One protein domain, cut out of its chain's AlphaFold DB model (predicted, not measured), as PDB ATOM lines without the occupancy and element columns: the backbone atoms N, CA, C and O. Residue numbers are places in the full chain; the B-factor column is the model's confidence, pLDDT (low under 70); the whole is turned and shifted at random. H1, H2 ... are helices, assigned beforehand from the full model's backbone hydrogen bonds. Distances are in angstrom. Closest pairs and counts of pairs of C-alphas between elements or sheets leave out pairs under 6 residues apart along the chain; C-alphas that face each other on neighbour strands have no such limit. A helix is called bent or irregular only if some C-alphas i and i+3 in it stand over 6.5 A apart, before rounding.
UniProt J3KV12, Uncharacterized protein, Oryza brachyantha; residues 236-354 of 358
ATOM      1  N   LEU A 236       5.856  32.498   4.919       64.06
ATOM      2  CA  LEU A 236       6.957  33.111   5.678       64.06
ATOM      3  C   LEU A 236       6.538  34.318   6.535       64.06
ATOM      4  O   LEU A 236       7.319  34.786   7.361       64.06
ATOM      5  N   ALA A 237       5.319  34.829   6.358       73.50
ATOM      6  CA  ALA A 237       4.821  35.991   7.090       73.50
ATOM      7  C   ALA A 237       4.223  35.620   8.464       73.50
ATOM      8  O   ALA A 237       3.744  34.495   8.677       73.50
ATOM      9  N   SER A 238       4.189  36.592   9.388       84.69
ATOM     10  CA  SER A 238       3.416  36.463  10.633       84.69
ATOM     11  C   SER A 238       1.943  36.179  10.316       84.69
ATOM     12  O   SER A 238       1.440  36.587   9.266       84.69
ATOM     13  N   CYS A 239       1.253  35.450  11.199       85.69
ATOM     14  CA  CYS A 239      -0.129  35.032  10.952       85.69
ATOM     15  C   CYS A 239      -1.044  36.234  10.672       85.69
ATOM     16  O   CYS A 239      -1.717  36.278   9.647       85.69
ATOM     17  N   GLU A 240      -0.986  37.271  11.504       87.44
ATOM     18  CA  GLU A 240      -1.801  38.476  11.331       87.44
ATOM     19  C   GLU A 240      -1.527  39.202  10.000       87.44
ATOM     20  O   GLU A 240      -2.463  39.572   9.282       87.44
ATOM     21  N   ALA A 241      -0.254  39.353   9.614       89.44
ATOM     22  CA  ALA A 241       0.114  39.988   8.347       89.44
ATOM     23  C   ALA A 241      -0.377  39.169   7.142       89.44
ATOM     24  O   ALA A 241      -0.891  39.726   6.168       89.44
ATOM     25  N   ALA A 242      -0.268  37.841   7.229       90.25
ATOM     26  CA  ALA A 242      -0.783  36.899   6.244       90.25
ATOM     27  C   ALA A 242      -2.306  37.029   6.060       90.25
ATOM     28  O   ALA A 242      -2.781  37.246   4.941       90.25
ATOM     29  N   LEU A 243      -3.070  36.957   7.153       91.69
ATOM     30  CA  LEU A 243      -4.533  37.051   7.129       91.69
ATOM     31  C   LEU A 243      -5.013  38.426   6.644       91.69
ATOM     32  O   LEU A 243      -5.982  38.516   5.882       91.69
ATOM     33  N   THR A 244      -4.300  39.494   7.008       93.12
ATOM     34  CA  THR A 244      -4.575  40.856   6.524       93.12
ATOM     35  C   THR A 244      -4.344  40.968   5.018       93.12
ATOM     36  O   THR A 244      -5.200  41.492   4.298       93.12
ATOM     37  N   LYS A 245      -3.236  40.417   4.501       93.94
ATOM     38  CA  LYS A 245      -2.934  40.393   3.059       93.94
ATOM     39  C   LYS A 245      -3.994  39.615   2.276       93.94
ATOM     40  O   LYS A 245      -4.478  40.110   1.258       93.94
ATOM     41  N   ILE A 246      -4.402  38.444   2.768       94.56
ATOM     42  CA  ILE A 246      -5.472  37.638   2.158       94.56
ATOM     43  C   ILE A 246      -6.799  38.409   2.150       94.56
ATOM     44  O   ILE A 246      -7.465  38.484   1.116       94.56
ATOM     45  N   SER A 247      -7.152  39.052   3.266       95.00
ATOM     46  CA  SER A 247      -8.375  39.859   3.377       95.00
ATOM     47  C   SER A 247      -8.383  41.041   2.404       95.00
ATOM     48  O   SER A 247      -9.402  41.328   1.773       95.00
ATOM     49  N   ALA A 248      -7.236  41.702   2.224       95.94
ATOM     50  CA  ALA A 248      -7.079  42.781   1.256       95.94
ATOM     51  C   ALA A 248      -7.233  42.292  -0.196       95.94
ATOM     52  O   ALA A 248      -7.851  42.982  -1.012       95.94
ATOM     53  N   LEU A 249      -6.710  41.106  -0.529       96.44
ATOM     54  CA  LEU A 249      -6.888  40.494  -1.850       96.44
ATOM     55  C   LEU A 249      -8.353  40.120  -2.111       96.44
ATOM     56  O   LEU A 249      -8.863  40.433  -3.185       96.44
ATOM     57  N   GLN A 250      -9.046  39.548  -1.122       96.56
ATOM     58  CA  GLN A 250     -10.478  39.247  -1.211       96.56
ATOM     59  C   GLN A 250     -11.305  40.519  -1.459       96.56
ATOM     60  O   GLN A 250     -12.148  40.555  -2.351       96.56
ATOM     61  N   HIS A 251     -11.018  41.603  -0.734       97.25
ATOM     62  CA  HIS A 251     -11.696  42.882  -0.948       97.25
ATOM     63  C   HIS A 251     -11.442  43.457  -2.356       97.25
ATOM     64  O   HIS A 251     -12.363  43.965  -2.997       97.25
ATOM     65  N   LYS A 252     -10.206  43.369  -2.870       97.62
ATOM     66  CA  LYS A 252      -9.894  43.777  -4.254       97.62
ATOM     67  C   LYS A 252     -10.682  42.953  -5.272       97.62
ATOM     68  O   LYS A 252     -11.194  43.519  -6.232       97.62
ATOM     69  N   LEU A 253     -10.794  41.647  -5.049       97.38
ATOM     70  CA  LEU A 253     -11.518  40.723  -5.918       97.38
ATOM     71  C   LEU A 253     -13.012  41.055  -5.990       97.38
ATOM     72  O   LEU A 253     -13.563  41.144  -7.085       97.38
ATOM     73  N   GLU A 254     -13.636  41.323  -4.845       97.31
ATOM     74  CA  GLU A 254     -15.033  41.761  -4.764       97.31
ATOM     75  C   GLU A 254     -15.260  43.092  -5.478       97.31
ATOM     76  O   GLU A 254     -16.167  43.209  -6.301       97.31
ATOM     77  N   LYS A 255     -14.389  44.080  -5.239       97.56
ATOM     78  CA  LYS A 255     -14.465  45.377  -5.922       97.56
ATOM     79  C   LYS A 255     -14.339  45.225  -7.441       97.56
ATOM     80  O   LYS A 255     -15.095  45.855  -8.182       97.56
ATOM     81  N   SER A 256     -13.407  44.392  -7.905       96.94
ATOM     82  CA  SER A 256     -13.224  44.112  -9.330       96.94
ATOM     83  C   SER A 256     -14.409  43.357  -9.935       96.94
ATOM     84  O   SER A 256     -14.777  43.645 -11.070       96.94
ATOM     85  N   MET A 257     -15.050  42.448  -9.190       96.62
ATOM     86  CA  MET A 257     -16.249  41.736  -9.651       96.62
ATOM     87  C   MET A 257     -17.418  42.705  -9.828       96.62
ATOM     88  O   MET A 257     -18.045  42.727 -10.882       96.62
ATOM     89  N   SER A 258     -17.672  43.561  -8.835       95.88
ATOM     90  CA  SER A 258     -18.716  44.585  -8.931       95.88
ATOM     91  C   SER A 258     -18.470  45.533 -10.106       95.88
ATOM     92  O   SER A 258     -19.401  45.863 -10.842       95.88
ATOM     93  N   ARG A 259     -17.208  45.928 -10.342       95.75
ATOM     94  CA  ARG A 259     -16.837  46.732 -11.517       95.75
ATOM     95  C   ARG A 259     -17.132  45.993 -12.822       95.75
ATOM     96  O   ARG A 259     -17.737  46.588 -13.706       95.75
ATOM     97  N   LEU A 260     -16.754  44.717 -12.925       95.94
ATOM     98  CA  LEU A 260     -17.019  43.890 -14.104       95.94
ATOM     99  C   LEU A 260     -18.522  43.769 -14.383       95.94
ATOM    100  O   LEU A 260     -18.934  43.937 -15.525       95.94
ATOM    101  N   VAL A 261     -19.342  43.519 -13.359       94.38
ATOM    102  CA  VAL A 261     -20.804  43.406 -13.503       94.38
ATOM    103  C   VAL A 261     -21.413  44.714 -14.014       94.38
ATOM    104  O   VAL A 261     -22.241  44.686 -14.925       94.38
ATOM    105  N   ASN A 262     -20.969  45.857 -13.487       94.50
ATOM    106  CA  ASN A 262     -21.432  47.170 -13.943       94.50
ATOM    107  C   ASN A 262     -20.989  47.464 -15.381       94.50
ATOM    108  O   ASN A 262     -21.800  47.891 -16.201       94.50
ATOM    109  N   LEU A 263     -19.719  47.185 -15.695       93.38
ATOM    110  CA  LEU A 263     -19.147  47.355 -17.030       93.38
ATOM    111  C   LEU A 263     -19.887  46.492 -18.060       93.38
ATOM    112  O   LEU A 263     -20.224  46.961 -19.141       93.38
ATOM    113  N   ARG A 264     -20.197  45.240 -17.710       93.94
ATOM    114  CA  ARG A 264     -20.896  44.280 -18.571       93.94
ATOM    115  C   ARG A 264     -22.192  44.856 -19.141       93.94
ATOM    116  O   ARG A 264     -22.461  44.698 -20.328       93.94
ATOM    117  N   SER A 265     -22.970  45.537 -18.305       91.00
ATOM    118  CA  SER A 265     -24.252  46.128 -18.696       91.00
ATOM    119  C   SER A 265     -24.102  47.300 -19.669       91.00
ATOM    120  O   SER A 265     -24.987  47.502 -20.497       91.00
ATOM    121  N   SER A 266     -22.999  48.053 -19.601       91.31
ATOM    122  CA  SER A 266     -22.775  49.223 -20.457       91.31
ATOM    123  C   SER A 266     -22.046  48.897 -21.764       91.31
ATOM    124  O   SER A 266     -22.423  49.429 -22.807       91.31
ATOM    125  N   VAL A 267     -21.032  48.021 -21.746       94.44
ATOM    126  CA  VAL A 267     -20.132  47.849 -22.906       94.44
ATOM    127  C   VAL A 267     -20.457  46.657 -23.798       94.44
ATOM    128  O   VAL A 267     -20.121  46.704 -24.980       94.44
ATOM    129  N   ILE A 268     -21.148  45.616 -23.305       94.00
ATOM    130  CA  ILE A 268     -21.463  44.427 -24.124       94.00
ATOM    131  C   ILE A 268     -22.172  44.781 -25.443       94.00
ATOM    132  O   ILE A 268     -21.770  44.232 -26.473       94.00
ATOM    133  N   PRO A 269     -23.197  45.657 -25.474       94.12
ATOM    134  CA  PRO A 269     -23.865  46.001 -26.728       94.12
ATOM    135  C   PRO A 269     -22.902  46.628 -27.744       94.12
ATOM    136  O   PRO A 269     -22.867  46.210 -28.901       94.12
ATOM    137  N   SER A 270     -22.064  47.565 -27.286       93.69
ATOM    138  CA  SER A 270     -21.062  48.242 -28.118       93.69
ATOM    139  C   SER A 270     -19.991  47.265 -28.617       93.69
ATOM    140  O   SER A 270     -19.647  47.254 -29.796       93.69
ATOM    141  N   TYR A 271     -19.505  46.372 -27.752       95.31
ATOM    142  CA  TYR A 271     -18.506  45.368 -28.124       95.31
ATOM    143  C   TYR A 271     -19.042  44.389 -29.170       95.31
ATOM    144  O   TYR A 271     -18.337  44.077 -30.128       95.31
ATOM    145  N   LYS A 272     -20.309  43.971 -29.059       93.69
ATOM    146  CA  LYS A 272     -20.956  43.124 -30.070       93.69
ATOM    147  C   LYS A 272     -21.078  43.822 -31.424       93.69
ATOM    148  O   LYS A 272     -20.775  43.201 -32.440       93.69
ATOM    149  N   GLU A 273     -21.460  45.101 -31.445       94.44
ATOM    150  CA  GLU A 273     -21.500  45.915 -32.672       94.44
ATOM    151  C   GLU A 273     -20.115  45.982 -33.343       94.44
ATOM    152  O   GLU A 273     -19.988  45.822 -34.557       94.44
ATOM    153  N   LEU A 274     -19.063  46.126 -32.535       94.12
ATOM    154  CA  LEU A 274     -17.671  46.223 -32.981       94.12
ATOM    155  C   LEU A 274     -16.994  44.861 -33.230       94.12
ATOM    156  O   LEU A 274     -15.820  44.828 -33.609       94.12
ATOM    157  N   ARG A 275     -17.719  43.746 -33.062       93.31
ATOM    158  CA  ARG A 275     -17.211  42.361 -33.160       93.31
ATOM    159  C   ARG A 275     -16.032  42.064 -32.226       93.31
ATOM    160  O   ARG A 275     -15.084  41.375 -32.605       93.31
ATOM    161  N   ILE A 276     -16.099  42.585 -31.006       95.62
ATOM    162  CA  ILE A 276     -15.170  42.292 -29.914       95.62
ATOM    163  C   ILE A 276     -15.766  41.146 -29.072       95.62
ATOM    164  O   ILE A 276     -16.935  41.233 -28.689       95.62
ATOM    165  N   PRO A 277     -15.002  40.077 -28.771       95.19
ATOM    166  CA  PRO A 277     -15.456  38.973 -27.932       95.19
ATOM    167  C   PRO A 277     -15.915  39.453 -26.555       95.19
ATOM    168  O   PRO A 277     -15.185  40.152 -25.852       95.19
ATOM    169  N   THR A 278     -17.117  39.040 -26.152       95.56
ATOM    170  CA  THR A 278     -17.697  39.360 -24.835       95.56
ATOM    171  C   THR A 278     -17.800  38.146 -23.916       95.56
ATOM    172  O   THR A 278     -18.150  38.300 -22.748       95.56
ATOM    173  N   ASP A 279     -17.509  36.942 -24.415       94.62
ATOM    174  CA  ASP A 279     -17.715  35.688 -23.675       94.62
ATOM    175  C   ASP A 279     -16.866  35.615 -22.401       94.62
ATOM    176  O   ASP A 279     -17.313  35.110 -21.370       94.62
ATOM    177  N   TRP A 280     -15.679  36.226 -22.419       95.62
ATOM    178  CA  TRP A 280     -14.816  36.344 -21.245       95.62
ATOM    179  C   TRP A 280     -15.456  37.139 -20.095       95.62
ATOM    180  O   TRP A 280     -15.082  36.922 -18.946       95.62
ATOM    181  N   MET A 281     -16.424  38.024 -20.367       95.50
ATOM    182  CA  MET A 281     -17.133  38.828 -19.357       95.50
ATOM    183  C   MET A 281     -18.323  38.093 -18.727       95.50
ATOM    184  O   MET A 281     -18.944  38.601 -17.790       95.50
ATOM    185  N   LEU A 282     -18.703  36.934 -19.271       92.94
ATOM    186  CA  LEU A 282     -19.838  36.159 -18.781       92.94
ATOM    187  C   LEU A 282     -19.495  35.426 -17.482       92.94
ATOM    188  O   LEU A 282     -18.334  35.300 -17.087       92.94
ATOM    189  N   ASP A 283     -20.527  34.899 -16.827       93.62
ATOM    190  CA  ASP A 283     -20.389  34.179 -15.560       93.62
ATOM    191  C   ASP A 283     -19.525  32.914 -15.664       93.62
ATOM    192  O   ASP A 283     -18.892  32.536 -14.678       93.62
ATOM    193  N   SER A 284     -19.450  32.303 -16.852       93.25
ATOM    194  CA  SER A 284     -18.552  31.188 -17.181       93.25
ATOM    195  C   SER A 284     -17.108  31.623 -17.463       93.25
ATOM    196  O   SER A 284     -16.199  30.802 -17.351       93.25
ATOM    197  N   GLY A 285     -16.884  32.895 -17.803       94.56
ATOM    198  CA  GLY A 285     -15.594  33.457 -18.198       94.56
ATOM    199  C   GLY A 285     -14.711  33.842 -17.009       94.56
ATOM    200  O   GLY A 285     -14.474  33.056 -16.094       94.56
ATOM    201  N   ILE A 286     -14.201  35.073 -17.001       95.69
ATOM    202  CA  ILE A 286     -13.298  35.572 -15.953       95.69
ATOM    203  C   ILE A 286     -13.962  35.575 -14.568       95.69
ATOM    204  O   ILE A 286     -13.287  35.359 -13.563       95.69
ATOM    205  N   ALA A 287     -15.287  35.743 -14.507       95.88
ATOM    206  CA  ALA A 287     -16.035  35.739 -13.257       95.88
ATOM    207  C   ALA A 287     -15.944  34.385 -12.528       95.88
ATOM    208  O   ALA A 287     -15.768  34.357 -11.309       95.88
ATOM    209  N   SER A 288     -15.982  33.261 -13.254       96.12
ATOM    210  CA  SER A 288     -15.793  31.931 -12.660       96.12
ATOM    211  C   SER A 288     -14.384  31.786 -12.069       96.12
ATOM    212  O   SER A 288     -14.237  31.368 -10.921       96.12
ATOM    213  N   LYS A 289     -13.352  32.244 -12.792       96.69
ATOM    214  CA  LYS A 289     -11.955  32.252 -12.320       96.69
ATOM    215  C   LYS A 289     -11.787  33.101 -11.055       96.69
ATOM    216  O   LYS A 289     -11.070  32.704 -10.141       96.69
ATOM    217  N   MET A 290     -12.480  34.238 -10.966       97.62
ATOM    218  CA  MET A 290     -12.505  35.071  -9.760       97.62
ATOM    219  C   MET A 290     -13.163  34.351  -8.579       97.62
ATOM    220  O   MET A 290     -12.599  34.351  -7.490       97.62
ATOM    221  N   ARG A 291     -14.303  33.676  -8.773       96.88
ATOM    222  CA  ARG A 291     -14.935  32.871  -7.706       96.88
ATOM    223  C   ARG A 291     -13.993  31.770  -7.203       96.88
ATOM    224  O   ARG A 291     -13.795  31.646  -5.997       96.88
ATOM    225  N   LEU A 292     -13.323  31.056  -8.110       96.38
ATOM    226  CA  LEU A 292     -12.316  30.047  -7.754       96.38
ATOM    227  C   LEU A 292     -11.120  30.648  -6.995       96.38
ATOM    228  O   LEU A 292     -10.641  30.061  -6.027       96.38
ATOM    229  N   ALA A 293     -10.652  31.836  -7.388       96.81
ATOM    230  CA  ALA A 293      -9.590  32.537  -6.671       96.81
ATOM    231  C   ALA A 293     -10.009  32.914  -5.238       96.81
ATOM    232  O   ALA A 293      -9.200  32.796  -4.319       96.81
ATOM    233  N   SER A 294     -11.272  33.300  -5.028       97.00
ATOM    234  CA  SER A 294     -11.823  33.550  -3.689       97.00
ATOM    235  C   SER A 294     -11.835  32.287  -2.827       97.00
ATOM    236  O   SER A 294     -11.388  32.327  -1.682       97.00
ATOM    237  N   LEU A 295     -12.238  31.141  -3.389       96.69
ATOM    238  CA  LEU A 295     -12.173  29.852  -2.689       96.69
ATOM    239  C   LEU A 295     -10.741  29.482  -2.305       96.69
ATOM    240  O   LEU A 295     -10.488  29.059  -1.179       96.69
ATOM    241  N   LYS A 296      -9.780  29.708  -3.205       95.44
ATOM    242  CA  LYS A 296      -8.360  29.506  -2.898       95.44
ATOM    243  C   LYS A 296      -7.906  30.387  -1.728       95.44
ATOM    244  O   LYS A 296      -7.215  29.896  -0.837       95.44
ATOM    245  N   LEU A 297      -8.304  31.661  -1.699       95.69
ATOM    246  CA  LEU A 297      -8.017  32.553  -0.571       95.69
ATOM    247  C   LEU A 297      -8.663  32.054   0.729       95.69
ATOM    248  O   LEU A 297      -7.992  32.056   1.757       95.69
ATOM    249  N   ALA A 298      -9.915  31.584   0.684       95.94
ATOM    250  CA  ALA A 298     -10.619  30.991   1.825       95.94
ATOM    251  C   ALA A 298      -9.861  29.807   2.420       95.94
ATOM    252  O   ALA A 298      -9.587  29.801   3.618       95.94
ATOM    253  N   LYS A 299      -9.438  28.852   1.585       95.00
ATOM    254  CA  LYS A 299      -8.654  27.695   2.036       95.00
ATOM    255  C   LYS A 299      -7.362  28.118   2.723       95.00
ATOM    256  O   LYS A 299      -7.088  27.690   3.838       95.00
ATOM    257  N   VAL A 300      -6.582  28.993   2.082       94.00
ATOM    258  CA  VAL A 300      -5.306  29.468   2.641       94.00
ATOM    259  C   VAL A 300      -5.530  30.223   3.954       94.00
ATOM    260  O   VAL A 300      -4.766  30.031   4.898       94.00
ATOM    261  N   TYR A 301      -6.585  31.036   4.038       94.19
ATOM    262  CA  TYR A 301      -6.955  31.749   5.258       94.19
ATOM    263  C   TYR A 301      -7.274  30.777   6.398       94.19
ATOM    264  O   TYR A 301      -6.672  30.867   7.466       94.19
ATOM    265  N   MET A 302      -8.185  29.828   6.162       94.06
ATOM    266  CA  MET A 302      -8.652  28.883   7.181       94.06
ATOM    267  C   MET A 302      -7.533  27.948   7.644       94.06
ATOM    268  O   MET A 302      -7.331  27.806   8.845       94.06
ATOM    269  N   MET A 303      -6.729  27.403   6.722       92.31
ATOM    270  CA  MET A 303      -5.550  26.601   7.078       92.31
ATOM    271  C   MET A 303      -4.568  27.381   7.957       92.31
ATOM    272  O   MET A 303      -4.015  26.844   8.917       92.31
ATOM    273  N   ARG A 304      -4.331  28.660   7.635       90.94
ATOM    274  CA  ARG A 304      -3.411  29.497   8.411       90.94
ATOM    275  C   ARG A 304      -3.970  29.813   9.795       90.94
ATOM    276  O   ARG A 304      -3.205  29.763  10.755       90.94
ATOM    277  N   ALA A 305      -5.267  30.103   9.886       91.31
ATOM    278  CA  ALA A 305      -5.951  30.375  11.143       91.31
ATOM    279  C   ALA A 305      -5.992  29.145  12.060       91.31
ATOM    280  O   ALA A 305      -5.651  29.269  13.232       91.31
ATOM    281  N   LEU A 306      -6.314  27.958  11.528       90.75
ATOM    282  CA  LEU A 306      -6.286  26.692  12.273       90.75
ATOM    283  C   LEU A 306      -4.902  26.424  12.873       90.75
ATOM    284  O   LEU A 306      -4.784  26.171  14.067       90.75
ATOM    285  N   LYS A 307      -3.843  26.584  12.069       89.12
ATOM    286  CA  LYS A 307      -2.459  26.397  12.528       89.12
ATOM    287  C   LYS A 307      -2.067  27.346  13.667       89.12
ATOM    288  O   LYS A 307      -1.225  26.988  14.486       89.12
ATOM    289  N   GLU A 308      -2.607  28.560  13.688       88.44
ATOM    290  CA  GLU A 308      -2.348  29.513  14.771       88.44
ATOM    291  C   GLU A 308      -3.182  29.193  16.015       88.44
ATOM    292  O   GLU A 308      -2.658  29.200  17.124       88.44
ATOM    293  N   LEU A 309      -4.445  28.802  15.823       87.69
ATOM    294  CA  LEU A 309      -5.338  28.365  16.898       87.69
ATOM    295  C   LEU A 309      -4.827  27.092  17.603       87.69
ATOM    296  O   LEU A 309      -5.094  26.891  18.782       87.69
ATOM    297  N   ASP A 310      -4.056  26.256  16.902       82.06
ATOM    298  CA  ASP A 310      -3.342  25.109  17.479       82.06
ATOM    299  C   ASP A 310      -2.141  25.496  18.350       82.06
ATOM    300  O   ASP A 310      -1.716  24.715  19.202       82.06
ATOM    301  N   ARG A 311      -1.556  26.677  18.124       80.25
ATOM    302  CA  ARG A 311      -0.384  27.161  18.866       80.25
ATOM    303  C   ARG A 311      -0.768  27.981  20.090       80.25
ATOM    304  O   ARG A 311      -0.053  27.925  21.087       80.25
ATOM    305  N   GLU A 312      -1.859  28.736  20.008       68.50
ATOM    306  CA  GLU A 312      -2.326  29.631  21.066       68.50
ATOM    307  C   GLU A 312      -3.669  29.145  21.635       68.50
ATOM    308  O   GLU A 312      -4.718  29.248  20.997       68.50
ATOM    309  N   THR A 313      -3.667  28.642  22.873       54.34
ATOM    310  CA  THR A 313      -4.900  28.409  23.646       54.34
ATOM    311  C   THR A 313      -5.568  29.754  23.949       54.34
ATOM    312  O   THR A 313      -5.160  30.436  24.886       54.34
ATOM    313  N   GLY A 314      -6.576  30.145  23.160       60.84
ATOM    314  CA  GLY A 314      -7.395  31.345  23.422       60.84
ATOM    315  C   GLY A 314      -7.684  32.269  22.230       60.84
ATOM    316  O   GLY A 314      -7.832  33.474  22.421       60.84
ATOM    317  N   GLY A 315      -7.777  31.750  21.003       77.94
ATOM    318  CA  GLY A 315      -7.999  32.545  19.786       77.94
ATOM    319  C   GLY A 315      -9.462  32.764  19.372       77.94
ATOM    320  O   GLY A 315      -9.760  32.681  18.182       77.94
ATOM    321  N   GLU A 316     -10.397  33.039  20.290       84.31
ATOM    322  CA  GLU A 316     -11.830  33.212  19.949       84.31
ATOM    323  C   GLU A 316     -12.077  34.319  18.909       84.31
ATOM    324  O   GLU A 316     -12.884  34.161  17.990       84.31
ATOM    325  N   ALA A 317     -11.343  35.433  19.005       88.62
ATOM    326  CA  ALA A 317     -11.431  36.525  18.038       88.62
ATOM    327  C   ALA A 317     -10.965  36.090  16.638       88.62
ATOM    328  O   ALA A 317     -11.622  36.407  15.642       88.62
ATOM    329  N   LEU A 318      -9.870  35.325  16.571       90.31
ATOM    330  CA  LEU A 318      -9.343  34.763  15.329       90.31
ATOM    331  C   LEU A 318     -10.324  33.752  14.726       90.31
ATOM    332  O   LEU A 318     -10.567  33.767  13.518       90.31
ATOM    333  N   LEU A 319     -10.936  32.915  15.560       91.25
ATOM    334  CA  LEU A 319     -11.950  31.960  15.136       91.25
ATOM    335  C   LEU A 319     -13.177  32.670  14.553       91.25
ATOM    336  O   LEU A 319     -13.569  32.398  13.417       91.25
ATOM    337  N   ALA A 320     -13.729  33.650  15.272       91.31
ATOM    338  CA  ALA A 320     -14.856  34.446  14.795       91.31
ATOM    339  C   ALA A 320     -14.522  35.192  13.491       91.31
ATOM    340  O   ALA A 320     -15.354  35.269  12.583       91.31
ATOM    341  N   GLN A 321     -13.305  35.728  13.363       93.56
ATOM    342  CA  GLN A 321     -12.837  36.361  12.129       93.56
ATOM    343  C   GLN A 321     -12.746  35.355  10.971       93.56
ATOM    344  O   GLN A 321     -13.174  35.670   9.860       93.56
ATOM    345  N   SER A 322     -12.262  34.143  11.240       94.31
ATOM    346  CA  SER A 322     -12.119  33.070  10.250       94.31
ATOM    347  C   SER A 322     -13.461  32.570   9.737       94.31
ATOM    348  O   SER A 322     -13.648  32.461   8.526       94.31
ATOM    349  N   VAL A 323     -14.432  32.376  10.633       94.88
ATOM    350  CA  VAL A 323     -15.805  32.001  10.262       94.88
ATOM    351  C   VAL A 323     -16.451  33.088   9.398       94.88
ATOM    352  O   VAL A 323     -17.024  32.787   8.349       94.88
ATOM    353  N   ARG A 324     -16.306  34.369   9.772       95.31
ATOM    354  CA  ARG A 324     -16.811  35.494   8.960       95.31
ATOM    355  C   ARG A 324     -16.149  35.548   7.586       95.31
ATOM    356  O   ARG A 324     -16.828  35.824   6.598       95.31
ATOM    357  N   PHE A 325     -14.842  35.297   7.513       96.62
ATOM    358  CA  PHE A 325     -14.113  35.277   6.248       96.62
ATOM    359  C   PHE A 325     -14.589  34.139   5.338       96.62
ATOM    360  O   PHE A 325     -14.888  34.379   4.167       96.62
ATOM    361  N   ALA A 326     -14.727  32.928   5.878       96.56
ATOM    362  CA  ALA A 326     -15.227  31.769   5.147       96.56
ATOM    363  C   ALA A 326     -16.656  31.991   4.630       96.56
ATOM    364  O   ALA A 326     -16.930  31.759   3.453       96.56
ATOM    365  N   TYR A 327     -17.544  32.535   5.470       96.06
ATOM    366  CA  TYR A 327     -18.906  32.881   5.062       96.06
ATOM    367  C   TYR A 327     -18.931  33.949   3.960       96.06
ATOM    368  O   TYR A 327     -19.674  33.829   2.987       96.06
ATOM    369  N   ARG A 328     -18.082  34.978   4.058       97.12
ATOM    370  CA  ARG A 328     -17.943  35.995   3.007       97.12
ATOM    371  C   ARG A 328     -17.498  35.378   1.678       97.12
ATOM    372  O   ARG A 328     -18.085  35.686   0.644       97.12
ATOM    373  N   ALA A 329     -16.501  34.493   1.704       96.62
ATOM    374  CA  ALA A 329     -16.042  33.789   0.509       96.62
ATOM    375  C   ALA A 329     -17.125  32.859  -0.064       96.62
ATOM    376  O   ALA A 329     -17.315  32.830  -1.277       96.62
ATOM    377  N   HIS A 330     -17.888  32.175   0.794       96.25
ATOM    378  CA  HIS A 330     -19.046  31.369   0.403       96.25
ATOM    379  C   HIS A 330     -20.096  32.204  -0.346       96.25
ATOM    380  O   HIS A 330     -20.501  31.829  -1.444       96.25
ATOM    381  N   GLN A 331     -20.492  33.357   0.207       97.00
ATOM    382  CA  GLN A 331     -21.458  34.265  -0.426       97.00
ATOM    383  C   GLN A 331     -20.947  34.800  -1.769       97.00
ATOM    384  O   GLN A 331     -21.707  34.916  -2.727       97.00
ATOM    385  N   PHE A 332     -19.649  35.095  -1.858       96.81
ATOM    386  CA  PHE A 332     -19.036  35.582  -3.090       96.81
ATOM    387  C   PHE A 332     -18.934  34.505  -4.182       96.81
ATOM    388  O   PHE A 332     -19.223  34.768  -5.352       96.81
ATOM    389  N   ALA A 333     -18.498  33.296  -3.821       95.62
ATOM    390  CA  ALA A 333     -18.290  32.196  -4.758       95.62
ATOM    391  C   ALA A 333     -19.584  31.435  -5.102       95.62
ATOM    392  O   ALA A 333     -19.612  30.729  -6.110       95.62
ATOM    393  N   GLY A 334     -20.648  31.604  -4.308       94.19
ATOM    394  CA  GLY A 334     -21.909  30.868  -4.440       94.19
ATOM    395  C   GLY A 334     -21.863  29.463  -3.828       94.19
ATOM    396  O   GLY A 334     -22.617  28.589  -4.246       94.19
ATOM    397  N   GLY A 335     -20.954  29.225  -2.883       94.75
ATOM    398  CA  GLY A 335     -20.689  27.909  -2.303       94.75
ATOM    399  C   GLY A 335     -19.246  27.776  -1.829       94.75
ATOM    400  O   GLY A 335     -18.392  28.551  -2.246       94.75
ATOM    401  N   LEU A 336     -18.972  26.794  -0.966       94.38
ATOM    402  CA  LEU A 336     -17.612  26.306  -0.705       94.38
ATOM    403  C   LEU A 336     -17.442  24.968  -1.427       94.38
ATOM    404  O   LEU A 336     -18.406  24.213  -1.551       94.38
ATOM    405  N   ASP A 337     -16.235  24.676  -1.906       94.31
ATOM    406  CA  ASP A 337     -15.921  23.333  -2.395       94.31
ATOM    407  C   ASP A 337     -15.670  22.365  -1.225       94.31
ATOM    408  O   ASP A 337     -15.616  22.776  -0.067       94.31
ATOM    409  N   CYS A 338     -15.551  21.067  -1.515       94.81
ATOM    410  CA  CYS A 338     -15.436  20.032  -0.483       94.81
ATOM    411  C   CYS A 338     -14.245  20.255   0.464       94.81
ATOM    412  O   CYS A 338     -14.385  20.104   1.672       94.81
ATOM    413  N   GLU A 339     -13.095  20.664  -0.071       95.06
ATOM    414  CA  GLU A 339     -11.899  20.948   0.723       95.06
ATOM    415  C   GLU A 339     -12.086  22.190   1.608       95.06
ATOM    416  O   GLU A 339     -11.757  22.159   2.791       95.06
ATOM    417  N   ALA A 340     -12.644  23.282   1.070       94.31
ATOM    418  CA  ALA A 340     -12.933  24.470   1.870       94.31
ATOM    419  C   ALA A 340     -14.008  24.202   2.933       94.31
ATOM    420  O   ALA A 340     -13.928  24.770   4.019       94.31
ATOM    421  N   MET A 341     -14.990  23.345   2.640       96.12
ATOM    422  CA  MET A 341     -16.014  22.956   3.608       96.12
ATOM    423  C   MET A 341     -15.414  22.149   4.757       96.12
ATOM    424  O   MET A 341     -15.689  22.455   5.909       96.12
ATOM    425  N   HIS A 342     -14.531  21.195   4.464       95.25
ATOM    426  CA  HIS A 342     -13.857  20.419   5.503       95.25
ATOM    427  C   HIS A 342     -13.027  21.311   6.445       95.25
ATOM    428  O   HIS A 342     -13.146  21.219   7.662       95.25
ATOM    429  N   LEU A 343     -12.272  22.269   5.891       94.81
ATOM    430  CA  LEU A 343     -11.542  23.261   6.691       94.81
ATOM    431  C   LEU A 343     -12.467  24.149   7.536       94.81
ATOM    432  O   LEU A 343     -12.084  24.615   8.610       94.81
ATOM    433  N   PHE A 344     -13.668  24.429   7.036       94.62
ATOM    434  CA  PHE A 344     -14.669  25.188   7.773       94.62
ATOM    435  C   PHE A 344     -15.255  24.369   8.932       94.62
ATOM    436  O   PHE A 344     -15.383  24.898  10.035       94.62
ATOM    437  N   GLU A 345     -15.545  23.087   8.713       93.62
ATOM    438  CA  GLU A 345     -15.987  22.152   9.755       93.62
ATOM    439  C   GLU A 345     -14.941  22.039  10.877       93.62
ATOM    440  O   GLU A 345     -15.281  22.185  12.055       93.62
ATOM    441  N   ASP A 346     -13.659  21.912  10.522       92.06
ATOM    442  CA  ASP A 346     -12.546  21.891  11.481       92.06
ATOM    443  C   ASP A 346     -12.500  23.159  12.351       92.06
ATOM    444  O   ASP A 346     -12.291  23.085  13.566       92.06
ATOM    445  N   LEU A 347     -12.737  24.336  11.755       89.94
ATOM    446  CA  LEU A 347     -12.850  25.591  12.504       89.94
ATOM    447  C   LEU A 347     -14.035  25.552  13.476       89.94
ATOM    448  O   LEU A 347     -13.895  25.946  14.635       89.94
ATOM    449  N   THR A 348     -15.196  25.067  13.033       85.81
ATOM    450  CA  THR A 348     -16.400  25.014  13.878       85.81
ATOM    451  C   THR A 348     -16.275  24.021  15.032       85.81
ATOM    452  O   THR A 348     -16.649  24.362  16.152       85.81
ATOM    453  N   HIS A 349     -15.638  22.865  14.831       86.06
ATOM    454  CA  HIS A 349     -15.373  21.918  15.915       86.06
ATOM    455  C   HIS A 349     -14.478  22.510  17.008       86.06
ATOM    456  O   HIS A 349     -14.651  22.208  18.191       86.06
ATOM    457  N   ARG A 350     -13.554  23.410  16.649       77.12
ATOM    458  CA  ARG A 350     -12.771  24.146  17.650       77.12
ATOM    459  C   ARG A 350     -13.615  25.132  18.443       77.12
ATOM    460  O   ARG A 350     -13.383  25.241  19.644       77.12
ATOM    461  N   ALA A 351     -14.614  25.766  17.828       70.00
ATOM    462  CA  ALA A 351     -15.568  26.623  18.539       70.00
ATOM    463  C   ALA A 351     -16.356  25.841  19.599       70.00
ATOM    464  O   ALA A 351     -16.550  26.330  20.705       70.00
ATOM    465  N   GLU A 352     -16.766  24.617  19.268       68.88
ATOM    466  CA  GLU A 352     -17.543  23.738  20.151       68.88
ATOM    467  C   GLU A 352     -16.699  23.128  21.280       68.88
ATOM    468  O   GLU A 352     -17.213  22.832  22.356       68.88
ATOM    469  N   SER A 353     -15.395  22.951  21.051       64.31
ATOM    470  CA  SER A 353     -14.462  22.404  22.043       64.31
ATOM    471  C   SER A 353     -14.000  23.410  23.108       64.31
ATOM    472  O   SER A 353     -13.411  22.993  24.105       64.31
ATOM    473  N   VAL A 354     -14.245  24.715  22.919       56.38
ATOM    474  CA  VAL A 354     -13.981  25.741  23.940       56.38
ATOM    475  C   VAL A 354     -15.147  25.716  24.935       56.38
ATOM    476  O   VAL A 354     -16.257  26.106  24.570       56.38
TER     477      VAL A 354
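What this domain is: This is residues 236 to 354 of the 358 residues of an uncharacterized protein of Oryza brachyantha (UniProt J3KV12). A long rod of four helices, an up-and-down bundle in which each helix runs against the one before; H2 and H3 lie between H1 and H4, and residues 270 to 275 stick out beyond H1's kink. The printed part has 119 residues, all helix by class, in the order H1 to H4, loose with a radius of gyration of the C-alphas of 17.6 A, spanning 61 by 26 by 20 A.

Where its parts are: H1, residues 239 to 273, measures 49.8 A from C-alpha 239 at (-0.129, 35.032, 10.952); it is irregular, C-alphas 266 and 269 being 7.1 A apart. H2 is residues 286 to 309, 34.6 A; H3, 316 to 333; H4, 338 to 353, ending at (-14.462, 22.404, 22.043).

How they stand to each other: Hairpin H1 and H2 touch, closest C-alphas Leu 243 and Tyr 301, 6.1 A. H2 and H3 touch at Arg 291 and Ala 333, 4.5 A between C-alphas. H1 and H4 are apart. Every O i to N i+4 pair is within hydrogen-bond range in H2, H3 and H4; in H1, 27 of 31.

The domain as a whole: The printed part has no cut. The H1 to H2 link is long, 12 residues. Residues 236, 312 to 314 and 352 to 354 have pLDDT under 70.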